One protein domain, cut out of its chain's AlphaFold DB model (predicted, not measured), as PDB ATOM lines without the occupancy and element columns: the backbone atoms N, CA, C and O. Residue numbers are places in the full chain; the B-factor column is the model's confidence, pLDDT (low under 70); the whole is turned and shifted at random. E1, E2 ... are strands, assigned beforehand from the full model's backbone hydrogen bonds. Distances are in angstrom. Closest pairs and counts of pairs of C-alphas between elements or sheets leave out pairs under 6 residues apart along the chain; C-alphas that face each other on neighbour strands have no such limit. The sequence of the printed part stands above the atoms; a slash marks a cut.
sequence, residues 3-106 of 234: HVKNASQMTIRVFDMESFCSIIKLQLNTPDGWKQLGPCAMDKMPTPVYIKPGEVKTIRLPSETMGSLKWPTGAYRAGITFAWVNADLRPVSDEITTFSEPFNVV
ATOM      1  N   HIS A   3       2.391   1.620 -42.212       85.88
ATOM      2  CA  HIS A   3       3.600   2.398 -42.475       85.88
ATOM      3  C   HIS A   3       4.671   2.049 -41.445       85.88
ATOM      4  O   HIS A   3       4.430   2.124 -40.242       85.88
ATOM      5  N   VAL A   4       5.857   1.684 -41.923       86.69
ATOM      6  CA  VAL A   4       7.026   1.382 -41.093       86.69
ATOM      7  C   VAL A   4       8.046   2.480 -41.309       86.69
ATOM      8  O   VAL A   4       8.631   2.572 -42.384       86.69
ATOM      9  N   LYS A   5       8.263   3.310 -40.290       90.81
ATOM     10  CA  LYS A   5       9.292   4.351 -40.301       90.81
ATOM     11  C   LYS A   5      10.491   3.891 -39.484       90.81
ATOM     12  O   LYS A   5      10.357   3.666 -38.282       90.81
ATOM     13  N   ASN A   6      11.666   3.813 -40.102       92.00
ATOM     14  CA  ASN A   6      12.903   3.630 -39.350       92.00
ATOM     15  C   ASN A   6      13.325   4.973 -38.733       92.00
ATOM     16  O   ASN A   6      13.910   5.822 -39.400       92.00
ATOM     17  N   ALA A   7      13.010   5.171 -37.456       90.56
ATOM     18  CA  ALA A   7      13.393   6.369 -36.707       90.56
ATOM     19  C   ALA A   7      14.810   6.292 -36.100       90.56
ATOM     20  O   ALA A   7      15.214   7.206 -35.385       90.56
ATOM     21  N   SER A   8      15.556   5.211 -36.349       89.69
ATOM     22  CA  SER A   8      16.920   5.041 -35.843       89.69
ATOM     23  C   SER A   8      17.970   5.600 -36.808       89.69
ATOM     24  O   SER A   8      17.684   5.889 -37.969       89.69
ATOM     25  N   GLN A   9      19.208   5.723 -36.321       91.88
ATOM     26  CA  GLN A   9      20.365   6.156 -37.117       91.88
ATOM     27  C   GLN A   9      21.019   5.011 -37.907       91.88
ATOM     28  O   GLN A   9      21.991   5.231 -38.625       91.88
ATOM     29  N   MET A  10      20.507   3.785 -37.785       91.50
ATOM     30  CA  MET A  10      21.078   2.592 -38.411       91.50
ATOM     31  C   MET A  10      20.069   1.933 -39.345       91.50
ATOM     32  O   MET A  10      18.860   2.005 -39.135       91.50
ATOM     33  N   THR A  11      20.562   1.271 -40.389       93.69
ATOM     34  CA  THR A  11      19.712   0.457 -41.260       93.69
ATOM     35  C   THR A  11      19.152  -0.716 -40.461       93.69
ATOM     36  O   THR A  11      19.883  -1.376 -39.720       93.69
ATOM     37  N   ILE A  12      17.862  -0.994 -40.632       92.69
ATOM     38  CA  ILE A  12      17.230  -2.191 -40.075       92.69
ATOM     39  C   ILE A  12      17.005  -3.218 -41.179       92.69
ATOM     40  O   ILE A  12      16.658  -2.866 -42.309       92.69
ATOM     41  N   ARG A  13      17.194  -4.491 -40.842       91.50
ATOM     42  CA  ARG A  13      16.824  -5.640 -41.664       91.50
ATOM     43  C   ARG A  13      15.539  -6.242 -41.122       91.50
ATOM     44  O   ARG A  13      15.454  -6.568 -39.941       91.50
ATOM     45  N   VAL A  14      14.582  -6.428 -42.014       87.88
ATOM     46  CA  VAL A  14      13.351  -7.195 -41.810       87.88
ATOM     47  C   VAL A  14      13.315  -8.319 -42.841       87.88
ATOM     48  O   VAL A  14      14.095  -8.301 -43.792       87.88
ATOM     49  N   PHE A  15      12.435  -9.296 -42.680       80.69
ATOM     50  CA  PHE A  15      12.244 -10.339 -43.686       80.69
ATOM     51  C   PHE A  15      10.897 -10.167 -44.377       80.69
ATOM     52  O   PHE A  15       9.880  -9.950 -43.729       80.69
ATOM     53  N   ASP A  16      10.909 -10.249 -45.700       70.94
ATOM     54  CA  ASP A  16       9.719 -10.357 -46.528       70.94
ATOM     55  C   ASP A  16       9.512 -11.825 -46.928       70.94
ATOM     56  O   ASP A  16      10.408 -12.479 -47.432       70.94
ATOM     57  N   MET A  17       8.321 -12.340 -46.688       60.38
ATOM     58  CA  MET A  17       7.824 -13.716 -46.793       60.38
ATOM     59  C   MET A  17       6.601 -13.747 -47.741       60.38
ATOM     60  O   MET A  17       5.746 -14.612 -47.615       60.38
ATOM     61  N   GLU A  18       6.480 -12.729 -48.609       48.78
ATOM     62  CA  GLU A  18       5.560 -12.527 -49.748       48.78
ATOM     63  C   GLU A  18       4.199 -13.233 -49.736       48.78
ATOM     64  O   GLU A  18       3.748 -13.835 -50.702       48.78
ATOM     65  N   SER A  19       3.464 -13.023 -48.665       37.00
ATOM     66  CA  SER A  19       2.016 -12.906 -48.735       37.00
ATOM     67  C   SER A  19       1.649 -12.080 -47.530       37.00
ATOM     68  O   SER A  19       1.804 -12.605 -46.447       37.00
ATOM     69  N   PHE A  20       1.326 -10.790 -47.708       48.59
ATOM     70  CA  PHE A  20       0.666  -9.797 -46.821       48.59
ATOM     71  C   PHE A  20       0.806  -9.840 -45.263       48.59
ATOM     72  O   PHE A  20       0.250  -8.987 -44.576       48.59
ATOM     73  N   CYS A  21       1.595 -10.746 -44.697       53.47
ATOM     74  CA  CYS A  21       1.852 -11.071 -43.294       53.47
ATOM     75  C   CYS A  21       3.365 -11.157 -43.025       53.47
ATOM     76  O   CYS A  21       3.790 -11.734 -42.026       53.47
ATOM     77  N   SER A  22       4.202 -10.689 -43.949       56.47
ATOM     78  CA  SER A  22       5.616 -11.039 -43.941       56.47
ATOM     79  C   SER A  22       6.505 -10.093 -43.150       56.47
ATOM     80  O   SER A  22       7.333 -10.538 -42.367       56.47
ATOM     81  N   ILE A  23       6.312  -8.786 -43.311       65.50
ATOM     82  CA  ILE A  23       7.036  -7.786 -42.516       65.50
ATOM     83  C   ILE A  23       6.232  -7.424 -41.258       65.50
ATOM     84  O   ILE A  23       6.806  -7.111 -40.216       65.50
ATOM     85  N   ILE A  24       4.897  -7.480 -41.347       75.19
ATOM     86  CA  ILE A  24       3.982  -7.089 -40.274       75.19
ATOM     87  C   ILE A  24       3.224  -8.301 -39.735       75.19
ATOM     88  O   ILE A  24       2.454  -8.941 -40.448       75.19
ATOM     89  N   LYS A  25       3.386  -8.550 -38.437       78.50
ATOM     90  CA  LYS A  25       2.583  -9.476 -37.638       78.50
ATOM     91  C   LYS A  25       1.313  -8.766 -37.192       78.50
ATOM     92  O   LYS A  25       1.384  -7.814 -36.421       78.50
ATOM     93  N   LEU A  26       0.148  -9.224 -37.629       80.31
ATOM     94  CA  LEU A  26      -1.121  -8.682 -37.148       80.31
ATOM     95  C   LEU A  26      -1.626  -9.508 -35.960       80.31
ATOM     96  O   LEU A  26      -1.736 -10.731 -36.053       80.31
ATOM     97  N   GLN A  27      -1.930  -8.850 -34.842       85.19
ATOM     98  CA  GLN A  27      -2.475  -9.501 -33.651       85.19
ATOM     99  C   GLN A  27      -3.852  -8.942 -33.305       85.19
ATOM    100  O   GLN A  27      -4.043  -7.727 -33.311       85.19
ATOM    101  N   LEU A  28      -4.779  -9.839 -32.980       86.38
ATOM    102  CA  LEU A  28      -6.102  -9.541 -32.446       86.38
ATOM    103  C   LEU A  28      -6.062  -9.654 -30.921       86.38
ATOM    104  O   LEU A  28      -5.526 -10.626 -30.388       86.38
ATOM    105  N   ASN A  29      -6.655  -8.695 -30.220       89.25
ATOM    106  CA  ASN A  29      -6.864  -8.798 -28.785       89.25
ATOM    107  C   ASN A  29      -8.023  -9.762 -28.500       89.25
ATOM    108  O   ASN A  29      -9.154  -9.525 -28.922       89.25
ATOM    109  N   THR A  30      -7.737 -10.845 -27.786       85.06
ATOM    110  CA  THR A  30      -8.715 -11.851 -27.352       85.06
ATOM    111  C   THR A  30      -8.786 -11.874 -25.822       85.06
ATOM    112  O   THR A  30      -7.905 -11.301 -25.177       85.06
ATOM    113  N   PRO A  31      -9.790 -12.527 -25.207       85.06
ATOM    114  CA  PRO A  31      -9.825 -12.694 -23.751       85.06
ATOM    115  C   PRO A  31      -8.560 -13.355 -23.180       85.06
ATOM    116  O   PRO A  31      -8.138 -13.017 -22.079       85.06
ATOM    117  N   ASP A  32      -7.910 -14.217 -23.968       87.69
ATOM    118  CA  ASP A  32      -6.655 -14.897 -23.621       87.69
ATOM    119  C   ASP A  32      -5.401 -14.055 -23.953       87.69
ATOM    120  O   ASP A  32      -4.268 -14.525 -23.848       87.69
ATOM    121  N   GLY A  33      -5.591 -12.802 -24.384       89.50
ATOM    122  CA  GLY A  33      -4.544 -11.858 -24.764       89.50
ATOM    123  C   GLY A  33      -4.368 -11.691 -26.274       89.50
ATOM    124  O   GLY A  33      -5.244 -12.006 -27.083       89.50
ATOM    125  N   TRP A  34      -3.223 -11.140 -26.677       88.06
ATOM    126  CA  TRP A  34      -2.927 -10.837 -28.077       88.06
ATOM    127  C   TRP A  34      -2.602 -12.099 -28.875       88.06
ATOM    128  O   TRP A  34      -1.529 -12.687 -28.725       88.06
ATOM    129  N   LYS A  35      -3.504 -12.479 -29.780       83.69
ATOM    130  CA  LYS A  35      -3.364 -13.648 -30.645       83.69
ATOM    131  C   LYS A  35      -2.935 -13.232 -32.044       83.69
ATOM    132  O   LYS A  35      -3.584 -12.403 -32.679       83.69
ATOM    133  N   GLN A  36      -1.853 -13.820 -32.543       77.69
ATOM    134  CA  GLN A  36      -1.426 -13.620 -33.925       77.69
ATOM    135  C   GLN A  36      -2.470 -14.198 -34.883       77.69
ATOM    136  O   GLN A  36      -2.853 -15.364 -34.761       77.69
ATOM    137  N   LEU A  37      -2.942 -13.376 -35.820       72.81
ATOM    138  CA  LEU A  37      -3.757 -13.867 -36.923       72.81
ATOM    139  C   LEU A  37      -2.875 -14.699 -37.855       72.81
ATOM    140  O   LEU A  37      -1.712 -14.356 -38.064       72.81
ATOM    141  N   GLY A  38      -3.426 -15.831 -38.313       57.94
ATOM    142  CA  GLY A  38      -2.683 -16.954 -38.888       57.94
ATOM    143  C   GLY A  38      -1.639 -16.551 -39.937       57.94
ATOM    144  O   GLY A  38      -1.830 -15.556 -40.638       57.94
ATOM    145  N   PRO A  39      -0.529 -17.302 -40.037       52.00
ATOM    146  CA  PRO A  39       0.500 -17.011 -41.020       52.00
ATOM    147  C   PRO A  39      -0.109 -17.083 -42.420       52.00
ATOM    148  O   PRO A  39      -0.848 -18.015 -42.740       52.00
ATOM    149  N   CYS A  40       0.207 -16.099 -43.251       54.06
ATOM    150  CA  CYS A  40      -0.029 -16.228 -44.675       54.06
ATOM    151  C   CYS A  40       0.782 -17.427 -45.212       54.06
ATOM    152  O   CYS A  40       1.864 -17.725 -44.693       54.06
ATOM    153  N   ALA A  41       0.256 -18.132 -46.220       52.88
ATOM    154  CA  ALA A  41       0.986 -19.218 -46.867       52.88
ATOM    155  C   ALA A  41       2.324 -18.679 -47.404       52.88
ATOM    156  O   ALA A  41       2.356 -17.634 -48.052       52.88
ATOM    157  N   MET A  42       3.432 -19.346 -47.072       55.34
ATOM    158  CA  MET A  42       4.732 -18.974 -47.626       55.34
ATOM    159  C   MET A  42       4.805 -19.482 -49.062       55.34
ATOM    160  O   MET A  42       5.136 -20.643 -49.291       55.34
ATOM    161  N   ASP A  43       4.511 -18.608 -50.019       54.19
ATOM    162  CA  ASP A  43       4.623 -18.943 -51.442       54.19
ATOM    163  C   ASP A  43       6.087 -18.935 -51.925       54.19
ATOM    164  O   ASP A  43       6.405 -19.490 -52.977       54.19
ATOM    165  N   LYS A  44       7.010 -18.353 -51.141       60.34
ATOM    166  CA  LYS A  44       8.461 -18.408 -51.376       60.34
ATOM    167  C   LYS A  44       9.285 -18.272 -50.094       60.34
ATOM    168  O   LYS A  44       8.774 -17.914 -49.033       60.34
ATOM    169  N   MET A  45      10.590 -18.534 -50.207       64.12
ATOM    170  CA  MET A  45      11.540 -18.354 -49.106       64.12
ATOM    171  C   MET A  45      11.638 -16.880 -48.660       64.12
ATOM    172  O   MET A  45      11.625 -15.990 -49.515       64.12
ATOM    173  N   PRO A  46      11.805 -16.612 -47.351       71.94
ATOM    174  CA  PRO A  46      11.969 -15.260 -46.826       71.94
ATOM    175  C   PRO A  46      13.176 -14.531 -47.426       71.94
ATOM    176  O   PRO A  46      14.311 -15.000 -47.343       71.94
ATOM    177  N   THR A  47      12.944 -13.345 -47.979       78.62
ATOM    178  CA  THR A  47      13.975 -12.454 -48.517       78.62
ATOM    179  C   THR A  47      14.234 -11.289 -47.565       78.62
ATOM    180  O   THR A  47      13.281 -10.650 -47.120       78.62
ATOM    181  N   PRO A  48      15.497 -10.965 -47.241       85.38
ATOM    182  CA  PRO A  48      15.796  -9.822 -46.392       85.38
ATOM    183  C   PRO A  48      15.446  -8.510 -47.105       85.38
ATOM    184  O   PRO A  48      15.818  -8.283 -48.255       85.38
ATOM    185  N   VAL A  49      14.768  -7.624 -46.387       87.75
ATOM    186  CA  VAL A  49      14.453  -6.258 -46.798       87.75
ATOM    187  C   VAL A  49      15.135  -5.300 -45.837       87.75
ATOM    188  O   VAL A  49      15.027  -5.427 -44.620       87.75
ATOM    189  N   TYR A  50      15.825  -4.311 -46.390       90.75
ATOM    190  CA  TYR A  50      16.515  -3.289 -45.615       90.75
ATOM    191  C   TYR A  50      15.728  -1.978 -45.659       90.75
ATOM    192  O   TYR A  50      15.188  -1.615 -46.707       90.75
ATOM    193  N   ILE A  51      15.645  -1.298 -44.516       90.50
ATOM    194  CA  ILE A  51      14.992   0.008 -44.360       90.50
ATOM    195  C   ILE A  51      16.036   0.969 -43.792       90.50
ATOM    196  O   ILE A  51      16.498   0.805 -42.657       90.50
ATOM    197  N   LYS A  52      16.451   1.947 -44.598       94.19
ATOM    198  CA  LYS A  52      17.506   2.911 -44.253       94.19
ATOM    199  C   LYS A  52      17.064   3.862 -43.131       94.19
ATOM    200  O   LYS A  52      15.863   4.000 -42.893       94.19
ATOM    201  N   PRO A  53      18.006   4.544 -42.455       94.56
ATOM    202  CA  PRO A  53      17.678   5.604 -41.504       94.56
ATOM    203  C   PRO A  53      16.716   6.633 -42.114       94.56
ATOM    204  O   PRO A  53      16.952   7.137 -43.210       94.56
ATOM    205  N   GLY A  54      15.610   6.911 -41.425       92.50
ATOM    206  CA  GLY A  54      14.575   7.849 -41.868       92.50
ATOM    207  C   GLY A  54      13.639   7.339 -42.972       92.50
ATOM    208  O   GLY A  54      12.641   8.004 -43.254       92.50
ATOM    209  N   GLU A  55      13.903   6.176 -43.578       93.44
ATOM    210  CA  GLU A  55      13.058   5.617 -44.637       93.44
ATOM    211  C   GLU A  55      11.694   5.185 -44.080       93.44
ATOM    212  O   GLU A  55      11.585   4.606 -42.990       93.44
ATOM    213  N   VAL A  56      10.643   5.460 -44.855       90.69
ATOM    214  CA  VAL A  56       9.281   4.991 -44.592       90.69
ATOM    215  C   VAL A  56       8.909   3.952 -45.638       90.69
ATOM    216  O   VAL A  56       8.789   4.263 -46.821       90.69
ATOM    217  N   LYS A  57       8.667   2.720 -45.193       85.94
ATOM    218  CA  LYS A  57       8.131   1.648 -46.032       85.94
ATOM    219  C   LYS A  57       6.617   1.594 -45.878       85.94
ATOM    220  O   LYS A  57       6.108   1.478 -44.763       85.94
ATOM    221  N   THR A  58       5.892   1.647 -46.990       82.62
ATOM    222  CA  THR A  58       4.442   1.414 -46.992       82.62
ATOM    223  C   THR A  58       4.173  -0.042 -47.322       82.62
ATOM    224  O   THR A  58       4.654  -0.556 -48.329       82.62
ATOM    225  N   ILE A  59       3.402  -0.698 -46.464       76.12
ATOM    226  CA  ILE A  59       3.087  -2.117 -46.556       76.12
ATOM    227  C   ILE A  59       1.580  -2.240 -46.711       76.12
ATOM    228  O   ILE A  59       0.789  -1.764 -45.885       76.12
ATOM    229  N   ARG A  60       1.164  -2.878 -47.801       69.69
ATOM    230  CA  ARG A  60      -0.238  -3.213 -48.005       69.69
ATOM    231  C   ARG A  60      -0.579  -4.368 -47.069       69.69
ATOM    232  O   ARG A  60       0.060  -5.409 -47.116       69.69
ATOM    233  N   LEU A  61      -1.563  -4.150 -46.203       68.62
ATOM    234  CA  LEU A  61      -2.159  -5.223 -45.408       68.62
ATOM    235  C   LEU A  61      -3.123  -6.020 -46.305       68.62
ATOM    236  O   LEU A  61      -3.595  -5.448 -47.298       68.62
ATOM    237  N   PRO A  62      -3.421  -7.295 -45.989       61.19
ATOM    238  CA  PRO A  62      -4.381  -8.070 -46.762       61.19
ATOM    239  C   PRO A  62      -5.707  -7.305 -46.859       61.19
ATOM    240  O   PRO A  62      -6.087  -6.594 -45.924       61.19
ATOM    241  N   SER A  63      -6.418  -7.445 -47.982       55.47
ATOM    242  CA  SER A  63      -7.845  -7.107 -48.012       55.47
ATOM    243  C   SER A  63      -8.584  -7.928 -46.949       55.47
ATOM    244  O   SER A  63      -8.040  -8.913 -46.459       55.47
ATOM    245  N   GLU A  64      -9.807  -7.531 -46.584       53.69
ATOM    246  CA  GLU A  64     -10.628  -8.065 -45.472       53.69
ATOM    247  C   GLU A  64     -10.744  -9.601 -45.375       53.69
ATOM    248  O   GLU A  64     -11.254 -10.123 -44.387       53.69
ATOM    249  N   THR A  65     -10.274 -10.322 -46.386       50.19
ATOM    250  CA  THR A  65     -10.200 -11.766 -46.512       50.19
ATOM    251  C   THR A  65      -8.748 -12.268 -46.460       50.19
ATOM    252  O   THR A  65      -7.949 -12.021 -47.362       50.19
ATOM    253  N   MET A  66      -8.403 -13.040 -45.423       47.72
ATOM    254  CA  MET A  66      -7.305 -14.016 -45.517       47.72
ATOM    255  C   MET A  66      -7.928 -15.362 -45.896       47.72
ATOM    256  O   MET A  66      -8.438 -16.084 -45.039       47.72
ATOM    257  N   GLY A  67      -7.982 -15.662 -47.195       53.50
ATOM    258  CA  GLY A  67      -8.761 -16.796 -47.706       53.50
ATOM    259  C   GLY A  67     -10.273 -16.570 -47.545       53.50
ATOM    260  O   GLY A  67     -10.789 -15.535 -47.954       53.50
ATOM    261  N   SER A  68     -10.996 -17.525 -46.951       41.22
ATOM    262  CA  SER A  68     -12.447 -17.434 -46.698       41.22
ATOM    263  C   SER A  68     -12.827 -16.717 -45.392       41.22
ATOM    264  O   SER A  68     -14.011 -16.461 -45.163       41.22
ATOM    265  N   LEU A  69     -11.861 -16.376 -44.527       47.41
ATOM    266  CA  LEU A  69     -12.135 -15.706 -43.254       47.41
ATOM    267  C   LEU A  69     -12.111 -14.182 -43.395       47.41
ATOM    268  O   LEU A  69     -11.076 -13.590 -43.712       47.41
ATOM    269  N   LYS A  70     -13.247 -13.557 -43.065       63.22
ATOM    270  CA  LYS A  70     -13.323 -12.126 -42.760       63.22
ATOM    271  C   LYS A  70     -12.628 -11.850 -41.427       63.22
ATOM    272  O   LYS A  70     -12.789 -12.625 -40.482       63.22
ATOM    273  N   TRP A  71     -11.866 -10.762 -41.341       69.62
ATOM    274  CA  TRP A  71     -11.245 -10.344 -40.080       69.62
ATOM    275  C   TRP A  71     -12.348 -10.118 -39.038       69.62
ATOM    276  O   TRP A  71     -13.322  -9.461 -39.377       69.62
ATOM    277  N   PRO A  72     -12.269 -10.657 -37.813       72.06
ATOM    278  CA  PRO A  72     -13.277 -10.383 -36.790       72.06
ATOM    279  C   PRO A  72     -13.251  -8.914 -36.336       72.06
ATOM    280  O   PRO A  72     -12.238  -8.228 -36.429       72.06
ATOM    281  N   THR A  73     -14.366  -8.419 -35.801       76.56
ATOM    282  CA  THR A  73     -14.378  -7.114 -35.124       76.56
ATOM    283  C   THR A  73     -13.561  -7.195 -33.837       76.56
ATOM    284  O   THR A  73     -13.702  -8.154 -33.076       76.56
ATOM    285  N   GLY A  74     -12.737  -6.185 -33.562       83.88
ATOM    286  CA  GLY A  74     -11.963  -6.131 -32.323       83.88
ATOM    287  C   GLY A  74     -10.846  -5.096 -32.327       83.88
ATOM    288  O   GLY A  74     -10.695  -4.316 -33.268       83.88
ATOM    289  N   ALA A  75     -10.056  -5.105 -31.253       89.38
ATOM    290  CA  ALA A  75      -8.837  -4.314 -31.141       89.38
ATOM    291  C   ALA A  75      -7.650  -5.089 -31.724       89.38
ATOM    292  O   ALA A  75      -7.448  -6.266 -31.425       89.38
ATOM    293  N   TYR A  76      -6.853  -4.410 -32.536       87.69
ATOM    294  CA  TYR A  76      -5.740  -4.955 -33.295       87.69
ATOM    295  C   TYR A  76      -4.451  -4.207 -32.995       87.69
ATOM    296  O   TYR A  76      -4.482  -3.031 -32.650       87.69
ATOM    297  N   ARG A  77      -3.306  -4.865 -33.173       89.19
ATOM    298  CA  ARG A  77      -1.998  -4.202 -33.223       89.19
ATOM    299  C   ARG A  77      -1.117  -4.816 -34.299       89.19
ATOM    300  O   ARG A  77      -1.193  -6.018 -34.565       89.19
ATOM    301  N   ALA A  78      -0.277  -3.988 -34.906       86.12
ATOM    302  CA  ALA A  78       0.700  -4.397 -35.904       86.12
ATOM    303  C   ALA A  78       2.075  -4.524 -35.243       86.12
ATOM    304  O   ALA A  78       2.526  -3.592 -34.591       86.12
ATOM    305  N   GLY A  79       2.734  -5.666 -35.399       86.25
ATOM    306  CA  GLY A  79       4.081  -5.926 -34.908       86.25
ATOM    307  C   GLY A  79       5.084  -6.034 -36.048       86.25
ATOM    308  O   GLY A  79       4.751  -6.562 -37.102       86.25
ATOM    309  N   ILE A  80       6.317  -5.589 -35.839       86.69
ATOM    310  CA  ILE A  80       7.425  -5.777 -36.781       86.69
ATOM    311  C   ILE A  80       8.619  -6.366 -36.049       86.69
ATOM    312  O   ILE A  80       8.973  -5.886 -34.973       86.69
ATOM    313  N   THR A  81       9.222  -7.401 -36.632       87.50
ATOM    314  CA  THR A  81      10.456  -8.013 -36.130       87.50
ATOM    315  C   THR A  81      11.621  -7.582 -37.011       87.50
ATOM    316  O   THR A  81      11.552  -7.721 -38.232       87.50
ATOM    317  N   PHE A  82      12.668  -7.027 -36.408       90.25
ATOM    318  CA  PHE A  82      13.812  -6.475 -37.128       90.25
ATOM    319  C   PHE A  82      15.114  -6.643 -36.340       90.25
ATOM    320  O   PHE A  82      15.092  -6.803 -35.125       90.25
ATOM    321  N   ALA A  83      16.247  -6.547 -37.029       92.81
ATOM    322  CA  ALA A  83      17.570  -6.406 -36.419       92.81
ATOM    323  C   ALA A  83      18.296  -5.207 -37.039       92.81
ATOM    324  O   ALA A  83      18.094  -4.904 -38.219       92.81
ATOM    325  N   TRP A  84      19.151  -4.526 -36.279       94.19
ATOM    326  CA  TRP A  84      20.036  -3.516 -36.861       94.19
ATOM    327  C   TRP A  84      21.168  -4.187 -37.620       94.19
ATOM    328  O   TRP A  84      21.671  -5.232 -37.205       94.19
ATOM    329  N   VAL A  85      21.587  -3.570 -38.722       93.94
ATOM    330  CA  VAL A  85      22.706  -4.058 -39.527       93.94
ATOM    331  C   VAL A  85      23.800  -3.011 -39.679       93.94
ATOM    332  O   VAL A  85      23.539  -1.805 -39.658       93.94
ATOM    333  N   ASN A  86      25.037  -3.480 -39.834       92.44
ATOM    334  CA  ASN A  86      26.176  -2.634 -40.175       92.44
ATOM    335  C   ASN A  86      26.195  -2.281 -41.680       92.44
ATOM    336  O   ASN A  86      25.297  -2.653 -42.439       92.44
ATOM    337  N   ALA A  87      27.235  -1.562 -42.118       88.19
ATOM    338  CA  ALA A  87      27.419  -1.176 -43.521       88.19
ATOM    339  C   ALA A  87      27.520  -2.382 -44.478       88.19
ATOM    340  O   ALA A  87      27.054  -2.296 -45.611       88.19
ATOM    341  N   ASP A  88      28.033  -3.518 -43.997       91.94
ATOM    342  CA  ASP A  88      28.119  -4.784 -44.740       91.94
ATOM    343  C   ASP A  88      26.819  -5.610 -44.677       91.94
ATOM    344  O   ASP A  88      26.809  -6.791 -45.030       91.94
ATOM    345  N   LEU A  89      25.722  -5.017 -44.188       88.56
ATOM    346  CA  LEU A  89      24.404  -5.639 -44.026       88.56
ATOM    347  C   LEU A  89      24.382  -6.854 -43.079       88.56
ATOM    348  O   LEU A  89      23.454  -7.668 -43.111       88.56
ATOM    349  N   ARG A  90      25.372  -6.967 -42.190       90.62
ATOM    350  CA  ARG A  90      25.424  -8.006 -41.155       90.62
ATOM    351  C   ARG A  90      24.680  -7.549 -39.902       90.62
ATOM    352  O   ARG A  90      24.855  -6.397 -39.501       90.62
ATOM    353  N   PRO A  91      23.872  -8.421 -39.274       89.25
ATOM    354  CA  PRO A  91      23.178  -8.086 -38.039       89.25
ATOM    355  C   PRO A  91      24.186  -7.792 -36.925       89.25
ATOM    356  O   PRO A  91      25.147  -8.533 -36.737       89.25
ATOM    357  N   VAL A  92      23.955  -6.697 -36.208       93.38
ATOM    358  CA  VAL A  92      24.737  -6.275 -35.029       93.38
ATOM    359  C   VAL A  92      23.914  -6.328 -33.745       93.38
ATOM    360  O   VAL A  92      24.360  -5.887 -32.690       93.38
ATOM    361  N   SER A  93      22.695  -6.846 -33.844       91.19
ATOM    362  CA  SER A  93      21.780  -7.047 -32.735       91.19
ATOM    363  C   SER A  93      21.025  -8.353 -32.911       91.19
ATOM    364  O   SER A  93      20.889  -8.857 -34.031       91.19
ATOM    365  N   ASP A  94      20.440  -8.813 -31.814       91.50
ATOM    366  CA  ASP A  94      19.359  -9.786 -31.861       91.50
ATOM    367  C   ASP A  94      18.125  -9.197 -32.559       91.50
ATOM    368  O   ASP A  94      18.003  -7.980 -32.763       91.50
ATOM    369  N   GLU A  95      17.202 -10.078 -32.939       87.88
ATOM    370  CA  GLU A  95      15.919  -9.674 -33.497       87.88
ATOM    371  C   GLU A  95      15.003  -9.122 -32.404       87.88
ATOM    372  O   GLU A  95      14.727  -9.771 -31.395       87.88
ATOM    373  N   ILE A  96      14.479  -7.924 -32.633       89.19
ATOM    374  CA  ILE A  96      13.564  -7.236 -31.730       89.19
ATOM    375  C   ILE A  96      12.206  -7.123 -32.397       89.19
ATOM    376  O   ILE A  96      12.103  -6.795 -33.578       89.19
ATOM    377  N   THR A  97      11.148  -7.371 -31.623       87.88
ATOM    378  CA  THR A  97       9.771  -7.134 -32.062       87.88
ATOM    379  C   THR A  97       9.200  -5.909 -31.367       87.88
ATOM    380  O   THR A  97       9.181  -5.847 -30.141       87.88
ATOM    381  N   THR A  98       8.696  -4.956 -32.146       89.25
ATOM    382  CA  THR A  98       7.948  -3.798 -31.636       89.25
ATOM    383  C   THR A  98       6.529  -3.792 -32.185       89.25
ATOM    384  O   THR A  98       6.282  -4.389 -33.234       89.25
ATOM    385  N   PHE A  99       5.604  -3.136 -31.483       89.81
ATOM    386  CA  PHE A  99       4.183  -3.087 -31.822       89.81
ATOM    387  C   PHE A  99       3.683  -1.647 -31.959       89.81
ATOM    388  O   PHE A  99       4.156  -0.747 -31.268       89.81
ATOM    389  N   SER A 100       2.700  -1.444 -32.832       89.06
ATOM    390  CA  SER A 100       1.928  -0.209 -32.915       89.06
ATOM    391  C   SER A 100       1.052  -0.017 -31.679       89.06
ATOM    392  O   SER A 100       0.741  -0.973 -30.959       89.06
ATOM    393  N   GLU A 101       0.549   1.203 -31.508       89.25
ATOM    394  CA  GLU A 101      -0.622   1.424 -30.665       89.25
ATOM    395  C   GLU A 101      -1.808   0.568 -31.158       89.25
ATOM    396  O   GLU A 101      -1.908   0.290 -32.368       89.25
ATOM    397  N   PRO A 102      -2.690   0.111 -30.248       90.69
ATOM    398  CA  PRO A 102      -3.894  -0.606 -30.632       90.69
ATOM    399  C   PRO A 102      -4.811   0.238 -31.521       90.69
ATOM    400  O   PRO A 102      -5.038   1.416 -31.259       90.69
ATOM    401  N   PHE A 103      -5.403  -0.386 -32.534       85.31
ATOM    402  CA  PHE A 103      -6.412   0.216 -33.400       85.31
ATOM    403  C   PHE A 103      -7.625  -0.703 -33.521       85.31
ATOM    404  O   PHE A 103      -7.497  -1.923 -33.517       85.31
ATOM    405  N   ASN A 104      -8.822  -0.130 -33.634       82.75
ATOM    406  CA  ASN A 104     -10.045  -0.919 -33.748       82.75
ATOM    407  C   ASN A 104     -10.354  -1.233 -35.210       82.75
ATOM    408  O   ASN A 104     -10.420  -0.334 -36.047       82.75
ATOM    409  N   VAL A 105     -10.595  -2.509 -35.497       76.00
ATOM    410  CA  VAL A 105     -11.213  -2.949 -36.747       76.00
ATOM    411  C   VAL A 105     -12.672  -3.219 -36.442       76.00
ATOM    412  O   VAL A 105     -13.008  -4.086 -35.633       76.00
ATOM    413  N   VAL A 106     -13.545  -2.457 -37.090       69.88
ATOM    414  CA  VAL A 106     -14.984  -2.689 -37.063       69.88
ATOM    415  C   VAL A 106     -15.335  -3.315 -38.398       69.88
ATOM    416  O   VAL A 106     -15.314  -2.637 -39.422       69.88
TER     417      VAL A 106
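What this domain is: This is residues 3 to 106 of the 234 residues of an uncharacterized protein of Armatimonadetes bacterium (UniProt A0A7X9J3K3). What does the domain look like? A wide, strongly twisted sheet is built along one long strand, E7, with E3 and E4 toward one end of it and E2 and E5 toward the other on the same side, and E8 and E9 on its other side; a small sheet of E1 and E6 lies loosely over one face of its middle. What is it built of? The printed part has 104 residues with nine named strands, E1 to E9 in chain order, and no named helix; the class is all strand, though under half of the residues, 46, are in named elements. The wide sheet is branched and both sheets are antiparallel. How large is it? It is compact, with a radius of gyration of the C-alphas of 14.6 A and spans of 43 by 29 by 23 A.

How they stand to each other: Where does the first strand pair? E1, residues 3 to 5, is the antiparallel neighbour of E6, residues 56 to 59, with N 4 and O 57 2.9 A apart. E1 is only just apart from E7, residues 74 to 84; their closest C-alphas are 8.4 A apart. Which strands lie on one side of E7? E2, residues 12 to 16, lies beside residues 82 to 84, with N 13 and O 83 2.8 A apart, and E3, residues 24 to 30, beside residues 75 to 80, with N 27 and O 77 2.9 A apart. E4, residues 33 to 36, forms a hairpin with E3, with N 28 and O 35 2.8 A apart, and E5, residues 47 to 51, pairs with E2, with N 14 and O 49 2.8 A apart. What lies on the other side? E8, residues 96 to 99, forms a hairpin with E7, with N 80 and O 98 2.9 A apart, and E9, residues 103 to 105, pairs with E7, with N 76 and O 103 2.7 A apart.

Where its parts are: Where do the strands begin and end? E1 begins at C-alpha 3, (3.600, 2.398, -42.475), and E9 ends at C-alpha 105, (-11.213, -2.949, -36.747). How long are the longer ones? From first to last C-alpha E7 measures 32.4 A, starting at (-11.963, -6.131, -32.323); E3 measures 18.7 A, E5 13.2 A and E2 12.8 A.

The domain as a whole: How far does it reach? The two C-alphas farthest apart, those of Pro 31 and Asp 88, are 44.1 A apart. Are there cuts or long links? The printed part has no cut, and the links E6 to E7 and E7 to E8 are long. Where is confidence low? The pLDDT is under 70 at residues 17 to 23, 38 to 45, 60 to 71 and 106.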